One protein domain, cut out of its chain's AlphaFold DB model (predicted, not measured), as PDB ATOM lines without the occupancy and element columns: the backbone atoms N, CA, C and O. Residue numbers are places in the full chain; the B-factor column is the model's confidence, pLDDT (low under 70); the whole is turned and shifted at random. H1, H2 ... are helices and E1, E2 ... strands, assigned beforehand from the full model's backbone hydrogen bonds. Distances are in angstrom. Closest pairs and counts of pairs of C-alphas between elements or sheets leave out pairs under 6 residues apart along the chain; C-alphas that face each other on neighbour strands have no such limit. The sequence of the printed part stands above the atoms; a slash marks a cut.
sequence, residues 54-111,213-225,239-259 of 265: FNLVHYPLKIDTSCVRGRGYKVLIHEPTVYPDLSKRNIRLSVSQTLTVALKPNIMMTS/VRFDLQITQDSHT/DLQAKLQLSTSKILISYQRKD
ATOM      1  N   PHE A  54      32.934   4.296 130.324       87.44
ATOM      2  CA  PHE A  54      34.359   4.414 130.011       87.44
ATOM      3  C   PHE A  54      35.086   5.102 131.166       87.44
ATOM      4  O   PHE A  54      34.648   6.144 131.657       87.44
ATOM      5  N   ASN A  55      36.214   4.525 131.581       84.62
ATOM      6  CA  ASN A  55      37.137   5.146 132.526       84.62
ATOM      7  C   ASN A  55      38.333   5.687 131.741       84.62
ATOM      8  O   ASN A  55      39.019   4.937 131.051       84.62
ATOM      9  N   LEU A  56      38.570   6.989 131.842       85.75
ATOM     10  CA  LEU A  56      39.609   7.705 131.117       85.75
ATOM     11  C   LEU A  56      40.695   8.125 132.103       85.75
ATOM     12  O   LEU A  56      40.458   8.926 133.007       85.75
ATOM     13  N   VAL A  57      41.893   7.577 131.928       82.44
ATOM     14  CA  VAL A  57      43.019   7.800 132.838       82.44
ATOM     15  C   VAL A  57      43.903   8.917 132.295       82.44
ATOM     16  O   VAL A  57      44.475   8.794 131.214       82.44
ATOM     17  N   HIS A  58      44.007  10.020 133.036       81.12
ATOM     18  CA  HIS A  58      44.804  11.175 132.637       81.12
ATOM     19  C   HIS A  58      46.241  11.049 133.155       81.12
ATOM     20  O   HIS A  58      46.474  11.028 134.362       81.12
ATOM     21  N   TYR A  59      47.208  11.009 132.234       80.94
ATOM     22  CA  TYR A  59      48.638  10.965 132.544       80.94
ATOM     23  C   TYR A  59      49.257  12.357 132.344       80.94
ATOM     24  O   TYR A  59      49.693  12.663 131.232       80.94
ATOM     25  N   PRO A  60      49.327  13.216 133.378       72.81
ATOM     26  CA  PRO A  60      49.720  14.619 133.214       72.81
ATOM     27  C   PRO A  60      51.137  14.797 132.649       72.81
ATOM     28  O   PRO A  60      51.388  15.766 131.944       72.81
ATOM     29  N   LEU A  61      52.046  13.848 132.905       75.69
ATOM     30  CA  LEU A  61      53.433  13.881 132.420       75.69
ATOM     31  C   LEU A  61      53.601  13.418 130.961       75.69
ATOM     32  O   LEU A  61      54.684  13.555 130.405       75.69
ATOM     33  N   LYS A  62      52.559  12.851 130.336       77.75
ATOM     34  CA  LYS A  62      52.589  12.376 128.938       77.75
ATOM     35  C   LYS A  62      51.845  13.304 127.976       77.75
ATOM     36  O   LYS A  62      51.542  12.909 126.855       77.75
ATOM     37  N   ILE A  63      51.503  14.511 128.419       77.19
ATOM     38  CA  ILE A  63      50.701  15.455 127.646       77.19
ATOM     39  C   ILE A  63      51.539  16.688 127.363       77.19
ATOM     40  O   ILE A  63      52.003  17.360 128.282       77.19
ATOM     41  N   ASP A  64      51.686  17.005 126.082       80.44
ATOM     42  CA  ASP A  64      52.301  18.252 125.656       80.44
ATOM     43  C   ASP A  64      51.358  19.425 125.961       80.44
ATOM     44  O   ASP A  64      50.328  19.621 125.313       80.44
ATOM     45  N   THR A  65      51.698  20.222 126.972       78.25
ATOM     46  CA  THR A  65      50.896  21.381 127.374       78.25
ATOM     47  C   THR A  65      51.028  22.571 126.424       78.25
ATOM     48  O   THR A  65      50.224  23.495 126.519       78.25
ATOM     49  N   SER A  66      52.006  22.574 125.513       78.56
ATOM     50  CA  SER A  66      52.200  23.668 124.553       78.56
ATOM     51  C   SER A  66      51.111  23.696 123.474       78.56
ATOM     52  O   SER A  66      50.724  24.768 123.007       78.56
ATOM     53  N   CYS A  67      50.542  22.533 123.135       73.88
ATOM     54  CA  CYS A  67      49.534  22.392 122.082       73.88
ATOM     55  C   CYS A  67      48.082  22.348 122.590       73.88
ATOM     56  O   CYS A  67      47.147  22.392 121.786       73.88
ATOM     57  N   VAL A  68      47.849  22.259 123.905       74.38
ATOM     58  CA  VAL A  68      46.516  21.966 124.455       74.38
ATOM     59  C   VAL A  68      45.941  23.154 125.232       74.38
ATOM     60  O   VAL A  68      46.433  23.548 126.286       74.38
ATOM     61  N   ARG A  69      44.811  23.693 124.752       69.56
ATOM     62  CA  ARG A  69      44.028  24.741 125.439       69.56
ATOM     63  C   ARG A  69      42.977  24.128 126.380       69.56
ATOM     64  O   ARG A  69      41.778  24.158 126.086       69.56
ATOM     65  N   GLY A  70      43.441  23.546 127.487       73.69
ATOM     66  CA  GLY A  70      42.609  23.010 128.578       73.69
ATOM     67  C   GLY A  70      42.880  21.539 128.911       73.69
ATOM     68  O   GLY A  70      43.279  20.765 128.052       73.69
ATOM     69  N   ARG A  71      42.658  21.138 130.166       79.19
ATOM     70  CA  ARG A  71      42.854  19.751 130.622       79.19
ATOM     71  C   ARG A  71      41.540  18.971 130.594       79.19
ATOM     72  O   ARG A  71      40.498  19.516 130.948       79.19
ATOM     73  N   GLY A  72      41.610  17.698 130.215       85.06
ATOM     74  CA  GLY A  72      40.464  16.789 130.162       85.06
ATOM     75  C   GLY A  72      40.257  16.193 128.776       85.06
ATOM     76  O   GLY A  72      41.173  16.157 127.956       85.06
ATOM     77  N   TYR A  73      39.037  15.740 128.522       88.88
ATOM     78  CA  TYR A  73      38.641  15.023 127.318       88.88
ATOM     79  C   TYR A  73      37.533  15.773 126.583       88.88
ATOM     80  O   TYR A  73      36.689  16.437 127.188       88.88
ATOM     81  N   LYS A  74      37.526  15.652 125.256       90.75
ATOM     82  CA  LYS A  74      36.398  16.053 124.415       90.75
ATOM     83  C   LYS A  74      35.691  14.794 123.948       90.75
ATOM     84  O   LYS A  74      36.328  13.910 123.390       90.75
ATOM     85  N   VAL A  75      34.388  14.737 124.167       91.38
ATOM     86  CA  VAL A  75      33.541  13.610 123.788       91.38
ATOM     87  C   VAL A  75      32.585  14.073 122.698       91.38
ATOM     88  O   VAL A  75      31.912  15.093 122.844       91.38
ATOM     89  N   LEU A  76      32.533  13.325 121.603       92.12
ATOM     90  CA  LEU A  76      31.612  13.542 120.493       92.12
ATOM     91  C   LEU A  76      30.720  12.309 120.355       92.12
ATOM     92  O   LEU A  76      31.209  11.184 120.325       92.12
ATOM     93  N   ILE A  77      29.414  12.539 120.265       91.25
ATOM     94  CA  ILE A  77      28.408  11.511 119.997       91.25
ATOM     95  C   ILE A  77      27.749  11.888 118.675       91.25
ATOM     96  O   ILE A  77      27.205  12.987 118.552       91.25
ATOM     97  N   HIS A  78      27.827  11.002 117.687       91.31
ATOM     98  CA  HIS A  78      27.390  11.272 116.320       91.31
ATOM     99  C   HIS A  78      26.899   9.998 115.619       91.31
ATOM    100  O   HIS A  78      27.061   8.887 116.129       91.31
ATOM    101  N   GLU A  79      26.269  10.166 114.455       90.56
ATOM    102  CA  GLU A  79      25.847   9.061 113.591       90.56
ATOM    103  C   GLU A  79      27.062   8.266 113.069       90.56
ATOM    104  O   GLU A  79      28.061   8.882 112.697       90.56
ATOM    105  N   PRO A  80      26.997   6.922 112.963       89.12
ATOM    106  CA  PRO A  80      28.138   6.106 112.542       89.12
ATOM    107  C   PRO A  80      28.749   6.449 111.176       89.12
ATOM    108  O   PRO A  80      29.917   6.135 110.976       89.12
ATOM    109  N   THR A  81      27.980   7.051 110.262       91.25
ATOM    110  CA  THR A  81      28.368   7.394 108.878       91.25
ATOM    111  C   THR A  81      28.965   8.803 108.737       91.25
ATOM    112  O   THR A  81      29.480   9.166 107.677       91.25
ATOM    113  N   VAL A  82      28.912   9.603 109.804       93.06
ATOM    114  CA  VAL A  82      29.427  10.975 109.843       93.06
ATOM    115  C   VAL A  82      30.884  10.965 110.293       93.06
ATOM    116  O   VAL A  82      31.223  10.319 111.286       93.06
ATOM    117  N   TYR A  83      31.741  11.712 109.595       93.62
ATOM    118  CA  TYR A  83      33.129  11.896 110.002       93.62
ATOM    119  C   TYR A  83      33.220  12.648 111.347       93.62
ATOM    120  O   TYR A  83      32.590  13.701 111.499       93.62
ATOM    121  N   PRO A  84      33.998  12.155 112.332       91.69
ATOM    122  CA  PRO A  84      34.052  12.739 113.671       91.69
ATOM    123  C   PRO A  84      34.822  14.075 113.718       91.69
ATOM    124  O   PRO A  84      35.979  14.142 114.133       91.69
ATOM    125  N   ASP A  85      34.171  15.182 113.351       89.81
ATOM    126  CA  ASP A  85      34.746  16.528 113.484       89.81
ATOM    127  C   ASP A  85      34.586  17.081 114.917       89.81
ATOM    128  O   ASP A  85      33.576  17.694 115.278       89.81
ATOM    129  N   LEU A  86      35.633  16.930 115.738       87.81
ATOM    130  CA  LEU A  86      35.695  17.440 117.120       87.81
ATOM    131  C   LEU A  86      35.618  18.971 117.245       87.81
ATOM    132  O   LEU A  86      35.465  19.483 118.359       87.81
ATOM    133  N   SER A  87      35.748  19.718 116.148       82.94
ATOM    134  CA  SER A  87      35.579  21.174 116.164       82.94
ATOM    135  C   SER A  87      34.114  21.616 116.049       82.94
ATOM    136  O   SER A  87      33.823  22.790 116.277       82.94
ATOM    137  N   LYS A  88      33.191  20.687 115.747       82.94
ATOM    138  CA  LYS A  88      31.737  20.889 115.849       82.94
ATOM    139  C   LYS A  88      31.267  20.637 117.302       82.94
ATOM    140  O   LYS A  88      31.936  21.015 118.269       82.94
ATOM    141  N   ARG A  89      30.084  20.041 117.488       83.62
ATOM    142  CA  ARG A  89      29.422  19.858 118.790       83.62
ATOM    143  C   ARG A  89      30.137  18.798 119.637       83.62
ATOM    144  O   ARG A  89      29.963  17.613 119.402       83.62
ATOM    145  N   ASN A  90      30.890  19.215 120.652       91.44
ATOM    146  CA  ASN A  90      31.573  18.321 121.594       91.44
ATOM    147  C   ASN A  90      31.179  18.622 123.048       91.44
ATOM    148  O   ASN A  90      30.857  19.759 123.393       91.44
ATOM    149  N   ILE A  91      31.232  17.597 123.895       91.75
ATOM    150  CA  ILE A  91      31.085  17.692 125.347       91.75
ATOM    151  C   ILE A  91      32.481  17.714 125.958       91.75
ATOM    152  O   ILE A  91      33.338  16.912 125.585       91.75
ATOM    153  N   ARG A  92      32.722  18.610 126.911       89.75
ATOM    154  CA  ARG A  92      33.992  18.669 127.638       89.75
ATOM    155  C   ARG A  92      33.856  17.931 128.961       89.75
ATOM    156  O   ARG A  92      33.003  18.274 129.770       89.75
ATOM    157  N   LEU A  93      34.717  16.945 129.167       90.25
ATOM    158  CA  LEU A  93      34.855  16.204 130.410       90.25
ATOM    159  C   LEU A  93      36.168  16.614 131.065       90.25
ATOM    160  O   LEU A  93      37.238  16.257 130.573       90.25
ATOM    161  N   SER A  94      36.105  17.381 132.150       86.88
ATOM    162  CA  SER A  94      37.330  17.768 132.850       86.88
ATOM    163  C   SER A  94      37.935  16.570 133.579       86.88
ATOM    164  O   SER A  94      37.320  15.513 133.762       86.88
ATOM    165  N   VAL A  95      39.188  16.738 133.974       83.94
ATOM    166  CA  VAL A  95      39.913  15.755 134.777       83.94
ATOM    167  C   VAL A  95      39.216  15.581 136.137       83.94
ATOM    168  O   VAL A  95      38.702  16.556 136.681       83.94
ATOM    169  N   SER A  96      39.186  14.353 136.667       84.00
ATOM    170  CA  SER A  96      38.586  14.017 137.977       84.00
ATOM    171  C   SER A  96      37.076  14.269 138.082       84.00
ATOM    172  O   SER A  96      36.543  14.534 139.160       84.00
ATOM    173  N   GLN A  97      36.366  14.203 136.957       87.62
ATOM    174  CA  GLN A  97      34.916  14.364 136.916       87.62
ATOM    175  C   GLN A  97      34.239  13.122 136.353       87.62
ATOM    176  O   GLN A  97      34.787  12.419 135.497       87.62
ATOM    177  N   THR A  98      33.019  12.894 136.824       89.56
ATOM    178  CA  THR A  98      32.111  11.891 136.286       89.56
ATOM    179  C   THR A  98      31.042  12.587 135.452       89.56
ATOM    180  O   THR A  98      30.373  13.514 135.904       89.56
ATOM    181  N   LEU A  99      30.890  12.143 134.209       92.69
ATOM    182  CA  LEU A  99      29.906  12.641 133.261       92.69
ATOM    183  C   LEU A  99      28.875  11.557 132.979       92.69
ATOM    184  O   LEU A  99      29.202  10.527 132.398       92.69
ATOM    185  N   THR A 100      27.621  11.813 133.319       92.81
ATOM    186  CA  THR A 100      26.498  10.965 132.925       92.81
ATOM    187  C   THR A 100      25.775  11.620 131.756       92.81
ATOM    188  O   THR A 100      25.288  12.743 131.862       92.81
ATOM    189  N   VAL A 101      25.718  10.921 130.627       93.56
ATOM    190  CA  VAL A 101      25.055  11.357 129.400       93.56
ATOM    191  C   VAL A 101      23.873  10.440 129.142       93.56
ATOM    192  O   VAL A 101      24.045   9.276 128.787       93.56
ATOM    193  N   ALA A 102      22.667  10.968 129.299       93.06
ATOM    194  CA  ALA A 102      21.464  10.279 128.882       93.06
ATOM    195  C   ALA A 102      21.165  10.633 127.418       93.06
ATOM    196  O   ALA A 102      21.013  11.803 127.057       93.06
ATOM    197  N   LEU A 103      21.139   9.612 126.571       91.94
ATOM    198  CA  LEU A 103      21.091   9.709 125.121       91.94
ATOM    199  C   LEU A 103      19.720   9.273 124.614       91.94
ATOM    200  O   LEU A 103      19.274   8.154 124.870       91.94
ATOM    201  N   LYS A 104      19.074  10.148 123.846       91.62
ATOM    202  CA  LYS A 104      17.804   9.876 123.175       91.62
ATOM    203  C   LYS A 104      17.988  10.025 121.663       91.62
ATOM    204  O   LYS A 104      18.250  11.137 121.201       91.62
ATOM    205  N   PRO A 105      17.870   8.948 120.869       89.94
ATOM    206  CA  PRO A 105      17.954   9.061 119.425       89.94
ATOM    207  C   PRO A 105      16.673   9.673 118.859       89.94
ATOM    208  O   PRO A 105      15.552   9.366 119.272       89.94
ATOM    209  N   ASN A 106      16.862  10.512 117.858       90.44
ATOM    210  CA  ASN A 106      15.835  11.117 117.047       90.44
ATOM    211  C   ASN A 106      16.114  10.724 115.596       90.44
ATOM    212  O   ASN A 106      17.105  11.152 115.009       90.44
ATOM    213  N   ILE A 107      15.272   9.844 115.063       90.69
ATOM    214  CA  ILE A 107      15.404   9.314 113.710       90.69
ATOM    215  C   ILE A 107      14.414  10.064 112.831       90.69
ATOM    216  O   ILE A 107      13.207  10.033 113.078       90.69
ATOM    217  N   MET A 108      14.934  10.721 111.803       89.19
ATOM    218  CA  MET A 108      14.141  11.343 110.755       89.19
ATOM    219  C   MET A 108      14.236  10.465 109.516       89.19
ATOM    220  O   MET A 108      15.338  10.122 109.098       89.19
ATOM    221  N   MET A 109      13.095  10.105 108.933       90.31
ATOM    222  CA  MET A 109      13.027   9.370 107.672       90.31
ATOM    223  C   MET A 109      11.951   9.984 106.795       90.31
ATOM    224  O   MET A 109      10.811  10.170 107.219       90.31
ATOM    225  N   THR A 110      12.319  10.291 105.563       89.62
ATOM    226  CA  THR A 110      11.389  10.792 104.553       89.62
ATOM    227  C   THR A 110      10.698   9.615 103.870       89.62
ATOM    228  O   THR A 110      11.350   8.633 103.523       89.62
ATOM    229  N   SER A 111       9.383   9.718 103.650       88.69
ATOM    230  CA  SER A 111       8.617   8.672 102.959       88.69
ATOM    231  C   SER A 111       9.190   8.384 101.559       88.69
ATOM    232  O   SER A 111       9.443   9.338 100.812       88.69
ATOM    233  N   VAL A 213      19.997  10.184 111.712       91.62
ATOM    234  CA  VAL A 213      19.848  10.028 113.162       91.62
ATOM    235  C   VAL A 213      20.575  11.148 113.894       91.62
ATOM    236  O   VAL A 213      21.736  11.461 113.644       91.62
ATOM    237  N   ARG A 214      19.878  11.771 114.841       90.12
ATOM    238  CA  ARG A 214      20.431  12.776 115.751       90.12
ATOM    239  C   ARG A 214      20.254  12.316 117.185       90.12
ATOM    240  O   ARG A 214      19.358  11.538 117.482       90.12
ATOM    241  N   PHE A 215      21.100  12.810 118.078       90.88
ATOM    242  CA  PHE A 215      21.042  12.455 119.491       90.88
ATOM    243  C   PHE A 215      20.746  13.694 120.331       90.88
ATOM    244  O   PHE A 215      21.507  14.669 120.326       90.88
ATOM    245  N   ASP A 216      19.637  13.633 121.061       92.25
ATOM    246  CA  ASP A 216      19.327  14.569 122.129       92.25
ATOM    247  C   ASP A 216      20.037  14.084 123.391       92.25
ATOM    248  O   ASP A 216      19.932  12.915 123.774       92.25
ATOM    249  N   LEU A 217      20.811  14.976 124.002       92.19
ATOM    250  CA  LEU A 217      21.711  14.646 125.102       92.19
ATOM    251  C   LEU A 217      21.270  15.407 126.348       92.19
ATOM    252  O   LEU A 217      21.201  16.637 126.324       92.19
ATOM    253  N   GLN A 218      21.017  14.682 127.431       92.75
ATOM    254  CA  GLN A 218      20.895  15.248 128.771       92.75
ATOM    255  C   GLN A 218      22.171  14.923 129.532       92.75
ATOM    256  O   GLN A 218      22.591  13.770 129.591       92.75
ATOM    257  N   ILE A 219      22.816  15.955 130.066       92.38
ATOM    258  CA  ILE A 219      24.145  15.839 130.654       92.38
ATOM    259  C   ILE A 219      24.050  16.181 132.133       92.38
ATOM    260  O   ILE A 219      23.567  17.250 132.501       92.38
ATOM    261  N   THR A 220      24.553  15.282 132.966       91.12
ATOM    262  CA  THR A 220      24.751  15.501 134.394       91.12
ATOM    263  C   THR A 220      26.226  15.312 134.692       91.12
ATOM    264  O   THR A 220      26.837  14.338 134.254       91.12
ATOM    265  N   GLN A 221      26.806  16.264 135.408       88.88
ATOM    266  CA  GLN A 221      28.221  16.269 135.737       88.88
ATOM    267  C   GLN A 221      28.369  16.287 137.249       88.88
ATOM    268  O   GLN A 221      27.732  17.095 137.919       88.88
ATOM    269  N   ASP A 222      29.217  15.401 137.747       84.81
ATOM    270  CA  ASP A 222      29.566  15.309 139.154       84.81
ATOM    271  C   ASP A 222      31.088  15.430 139.298       84.81
ATOM    272  O   ASP A 222      31.860  14.903 138.486       84.81
ATOM    273  N   SER A 223      31.527  16.179 140.301       76.00
ATOM    274  CA  SER A 223      32.940  16.382 140.597       76.00
ATOM    275  C   SER A 223      33.345  15.524 141.779       76.00
ATOM    276  O   SER A 223      32.782  15.655 142.862       76.00
ATOM    277  N   HIS A 224      34.400  14.728 141.614       63.97
ATOM    278  CA  HIS A 224      35.068  14.125 142.757       63.97
ATOM    279  C   HIS A 224      35.949  15.193 143.418       63.97
ATOM    280  O   HIS A 224      37.114  15.358 143.060       63.97
ATOM    281  N   THR A 225      35.396  15.963 144.355       50.03
ATOM    282  CA  THR A 225      36.198  16.815 145.243       50.03
ATOM    283  C   THR A 225      36.791  15.950 146.350       50.03
ATOM    284  O   THR A 225      36.294  15.940 147.473       50.03
ATOM    285  N   ASP A 239      59.470  10.497 143.541       66.44
ATOM    286  CA  ASP A 239      58.425  10.788 144.533       66.44
ATOM    287  C   ASP A 239      57.134  11.265 143.861       66.44
ATOM    288  O   ASP A 239      56.042  10.843 144.240       66.44
ATOM    289  N   LEU A 240      57.253  12.102 142.827       63.22
ATOM    290  CA  LEU A 240      56.126  12.586 142.033       63.22
ATOM    291  C   LEU A 240      55.440  11.442 141.291       63.22
ATOM    292  O   LEU A 240      54.218  11.421 141.245       63.22
ATOM    293  N   GLN A 241      56.195  10.485 140.741       63.56
ATOM    294  CA  GLN A 241      55.649   9.279 140.110       63.56
ATOM    295  C   GLN A 241      54.994   8.338 141.127       63.56
ATOM    296  O   GLN A 241      53.923   7.804 140.845       63.56
ATOM    297  N   ALA A 242      55.588   8.174 142.312       60.59
ATOM    298  CA  ALA A 242      55.031   7.366 143.395       60.59
ATOM    299  C   ALA A 242      53.766   7.992 144.014       60.59
ATOM    300  O   ALA A 242      52.880   7.270 144.470       60.59
ATOM    301  N   LYS A 243      53.661   9.328 144.007       58.03
ATOM    302  CA  LYS A 243      52.504  10.098 144.498       58.03
ATOM    303  C   LYS A 243      51.508  10.482 143.404       58.03
ATOM    304  O   LYS A 243      50.462  11.045 143.729       58.03
ATOM    305  N   LEU A 244      51.800  10.197 142.130       61.22
ATOM    306  CA  LEU A 244      50.931  10.547 141.008       61.22
ATOM    307  C   LEU A 244      49.645   9.714 141.086       61.22
ATOM    308  O   LEU A 244      49.532   8.640 140.496       61.22
ATOM    309  N   GLN A 245      48.641  10.222 141.796       63.38
ATOM    310  CA  GLN A 245      47.278   9.745 141.631       63.38
ATOM    311  C   GLN A 245      46.869  10.079 140.199       63.38
ATOM    312  O   GLN A 245      46.646  11.239 139.844       63.38
ATOM    313  N   LEU A 246      46.824   9.050 139.353       68.88
ATOM    314  CA  LEU A 246      46.299   9.181 138.007       68.88
ATOM    315  C   LEU A 246      44.852   9.625 138.128       68.88
ATOM    316  O   LEU A 246      43.997   8.889 138.619       68.88
ATOM    317  N   SER A 247      44.591  10.856 137.713       72.75
ATOM    318  CA  SER A 247      43.244  11.381 137.748       72.75
ATOM    319  C   SER A 247      42.392  10.601 136.758       72.75
ATOM    320  O   SER A 247      42.685  10.555 135.558       72.75
ATOM    321  N   THR A 248      41.342   9.974 137.267       78.25
ATOM    322  CA  THR A 248      40.386   9.235 136.455       78.25
ATOM    323  C   THR A 248      39.168  10.112 136.215       78.25
ATOM    324  O   THR A 248      38.593  10.692 137.133       78.25
ATOM    325  N   SER A 249      38.784  10.242 134.951       84.06
ATOM    326  CA  SER A 249      37.480  10.777 134.579       84.06
ATOM    327  C   SER A 249      36.609   9.618 134.133       84.06
ATOM    328  O   SER A 249      37.080   8.712 133.445       84.06
ATOM    329  N   LYS A 250      35.334   9.641 134.497       87.62
ATOM    330  CA  LYS A 250      34.389   8.592 134.123       87.62
ATOM    331  C   LYS A 250      33.323   9.176 133.218       87.62
ATOM    332  O   LYS A 250      32.825  10.267 133.475       87.62
ATOM    333  N   ILE A 251      32.953   8.455 132.171       90.62
ATOM    334  CA  ILE A 251      31.767   8.765 131.377       90.62
ATOM    335  C   ILE A 251      30.816   7.575 131.390       90.62
ATOM    336  O   ILE A 251      31.228   6.431 131.215       90.62
ATOM    337  N   LEU A 252      29.545   7.866 131.627       89.06
ATOM    338  CA  LEU A 252      28.440   6.930 131.713       89.06
ATOM    339  C   LEU A 252      27.402   7.321 130.666       89.06
ATOM    340  O   LEU A 252      26.792   8.379 130.780       89.06
ATOM    341  N   ILE A 253      27.206   6.496 129.641       89.06
ATOM    342  CA  ILE A 253      26.234   6.748 128.573       89.06
ATOM    343  C   ILE A 253      25.037   5.825 128.767       89.06
ATOM    344  O   ILE A 253      25.162   4.608 128.630       89.06
ATOM    345  N   SER A 254      23.880   6.398 129.090       90.75
ATOM    346  CA  SER A 254      22.630   5.659 129.271       90.75
ATOM    347  C   SER A 254      21.655   5.961 128.142       90.75
ATOM    348  O   SER A 254      21.560   7.087 127.658       90.75
ATOM    349  N   TYR A 255      20.915   4.948 127.705       88.94
ATOM    350  CA  TYR A 255      19.891   5.122 126.684       88.94
ATOM    351  C   TYR A 255      18.557   5.521 127.322       88.94
ATOM    352  O   TYR A 255      18.122   4.908 128.301       88.94
ATOM    353  N   GLN A 256      17.880   6.516 126.750       83.31
ATOM    354  CA  GLN A 256      16.514   6.886 127.111       83.31
ATOM    355  C   GLN A 256      15.534   6.402 126.042       83.31
ATOM    356  O   GLN A 256      15.649   6.735 124.860       83.31
ATOM    357  N   ARG A 257      14.523   5.637 126.463       73.88
ATOM    358  CA  ARG A 257      13.433   5.229 125.573       73.88
ATOM    359  C   ARG A 257      12.548   6.440 125.266       73.88
ATOM    360  O   ARG A 257      12.213   7.214 126.158       73.88
ATOM    361  N   LYS A 258      12.149   6.601 124.002       65.00
ATOM    362  CA  LYS A 258      11.135   7.592 123.624       65.00
ATOM    363  C   LYS A 258       9.786   7.159 124.206       65.00
ATOM    364  O   LYS A 258       9.356   6.033 123.964       65.00
ATOM    365  N   ASP A 259       9.157   8.046 124.969       59.44
ATOM    366  CA  ASP A 259       7.856   7.797 125.588       59.44
ATOM    367  C   ASP A 259       6.770   7.659 124.493       59.44
ATOM    368  O   ASP A 259       6.663   8.562 123.645       59.44
TER     369      ASP A 259
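What this domain is: This is residues 54 to 111, 213 to 225 and 239 to 259 of the 265 residues of an uncharacterized protein of Anopheles farauti (UniProt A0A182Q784). What does the model look like? A long, twisted sheet of four strands, E1, E6, E4 and E5 in that order, makes most of the length; the small hairpin of E2 and E3 lies over one face, and the short helix H1 sits off the sheet at one end. Which parts stand out from it? Residues 64 to 69, in the link between E1 and E2, stick out. How is it made up? The printed part has 92 residues, with named elements in the order E1 E2 E3 E4 E5 H1 E6; it is mostly strand, and the four-strand sheet is mixed. It is loose, with a radius of gyration of the C-alphas of 16.5 A, and a rod of 64 by 28 by 16 A.

How they stand to each other: What stands beside the first strand? E1, residues 54 to 58, and E6, residues 247 to 255, are antiparallel neighbours at 159 degrees, with N 56 and O 249 2.8 A apart. Which strands follow across the sheet? E4, residues 97 to 109, is the parallel neighbour of E6 at 30 degrees, with N 252 and O 99 at 2.8 A. E5, residues 213 to 223, is antiparallel to E4 at 167 degrees, with N 106 and O 214 at 2.7 A. Where is the hairpin? E2, residues 73 to 75, and E3, residues 91 to 93, are antiparallel, with N 73 and O 93 at 2.8 A. The closest C-alphas of E3 and E4, those of Leu 93 and Leu 99, are 6.7 A apart. And the helix? H1, residues 239 to 243, is not on the four-strand sheet, and its O i to N i+4 pair is within hydrogen-bond range.

Where its parts are: Where does the first strand begin? C-alpha 54 of E1 is at (34.359, 4.414, 130.011). How long are the longer strands? From first to last C-alpha, E4 measures 36.9 A, E5 31.1 A and E6 26.6 A. Where do E4 and E6 end? C-alpha 109 is at (13.027, 9.370, 107.672) and C-alpha 255 at (19.891, 5.122, 126.684).

The domain as a whole: How far does it reach? The two C-alphas farthest apart, those of Ser 111 and Asp 239, are 64.9 A apart. Where is it cut? Residues 112 to 212 are not printed, with 15.2 A between C-alphas 111 and 213; residues 226 to 238 are not printed, with 23.0 A between C-alphas 225 and 239. Which links are long? Those from E1 to E2 and from E2 to E3 are long. Where is confidence low? The pLDDT is under 70 at residues 69, 224 to 225, 239 to 246 and 258 to 259.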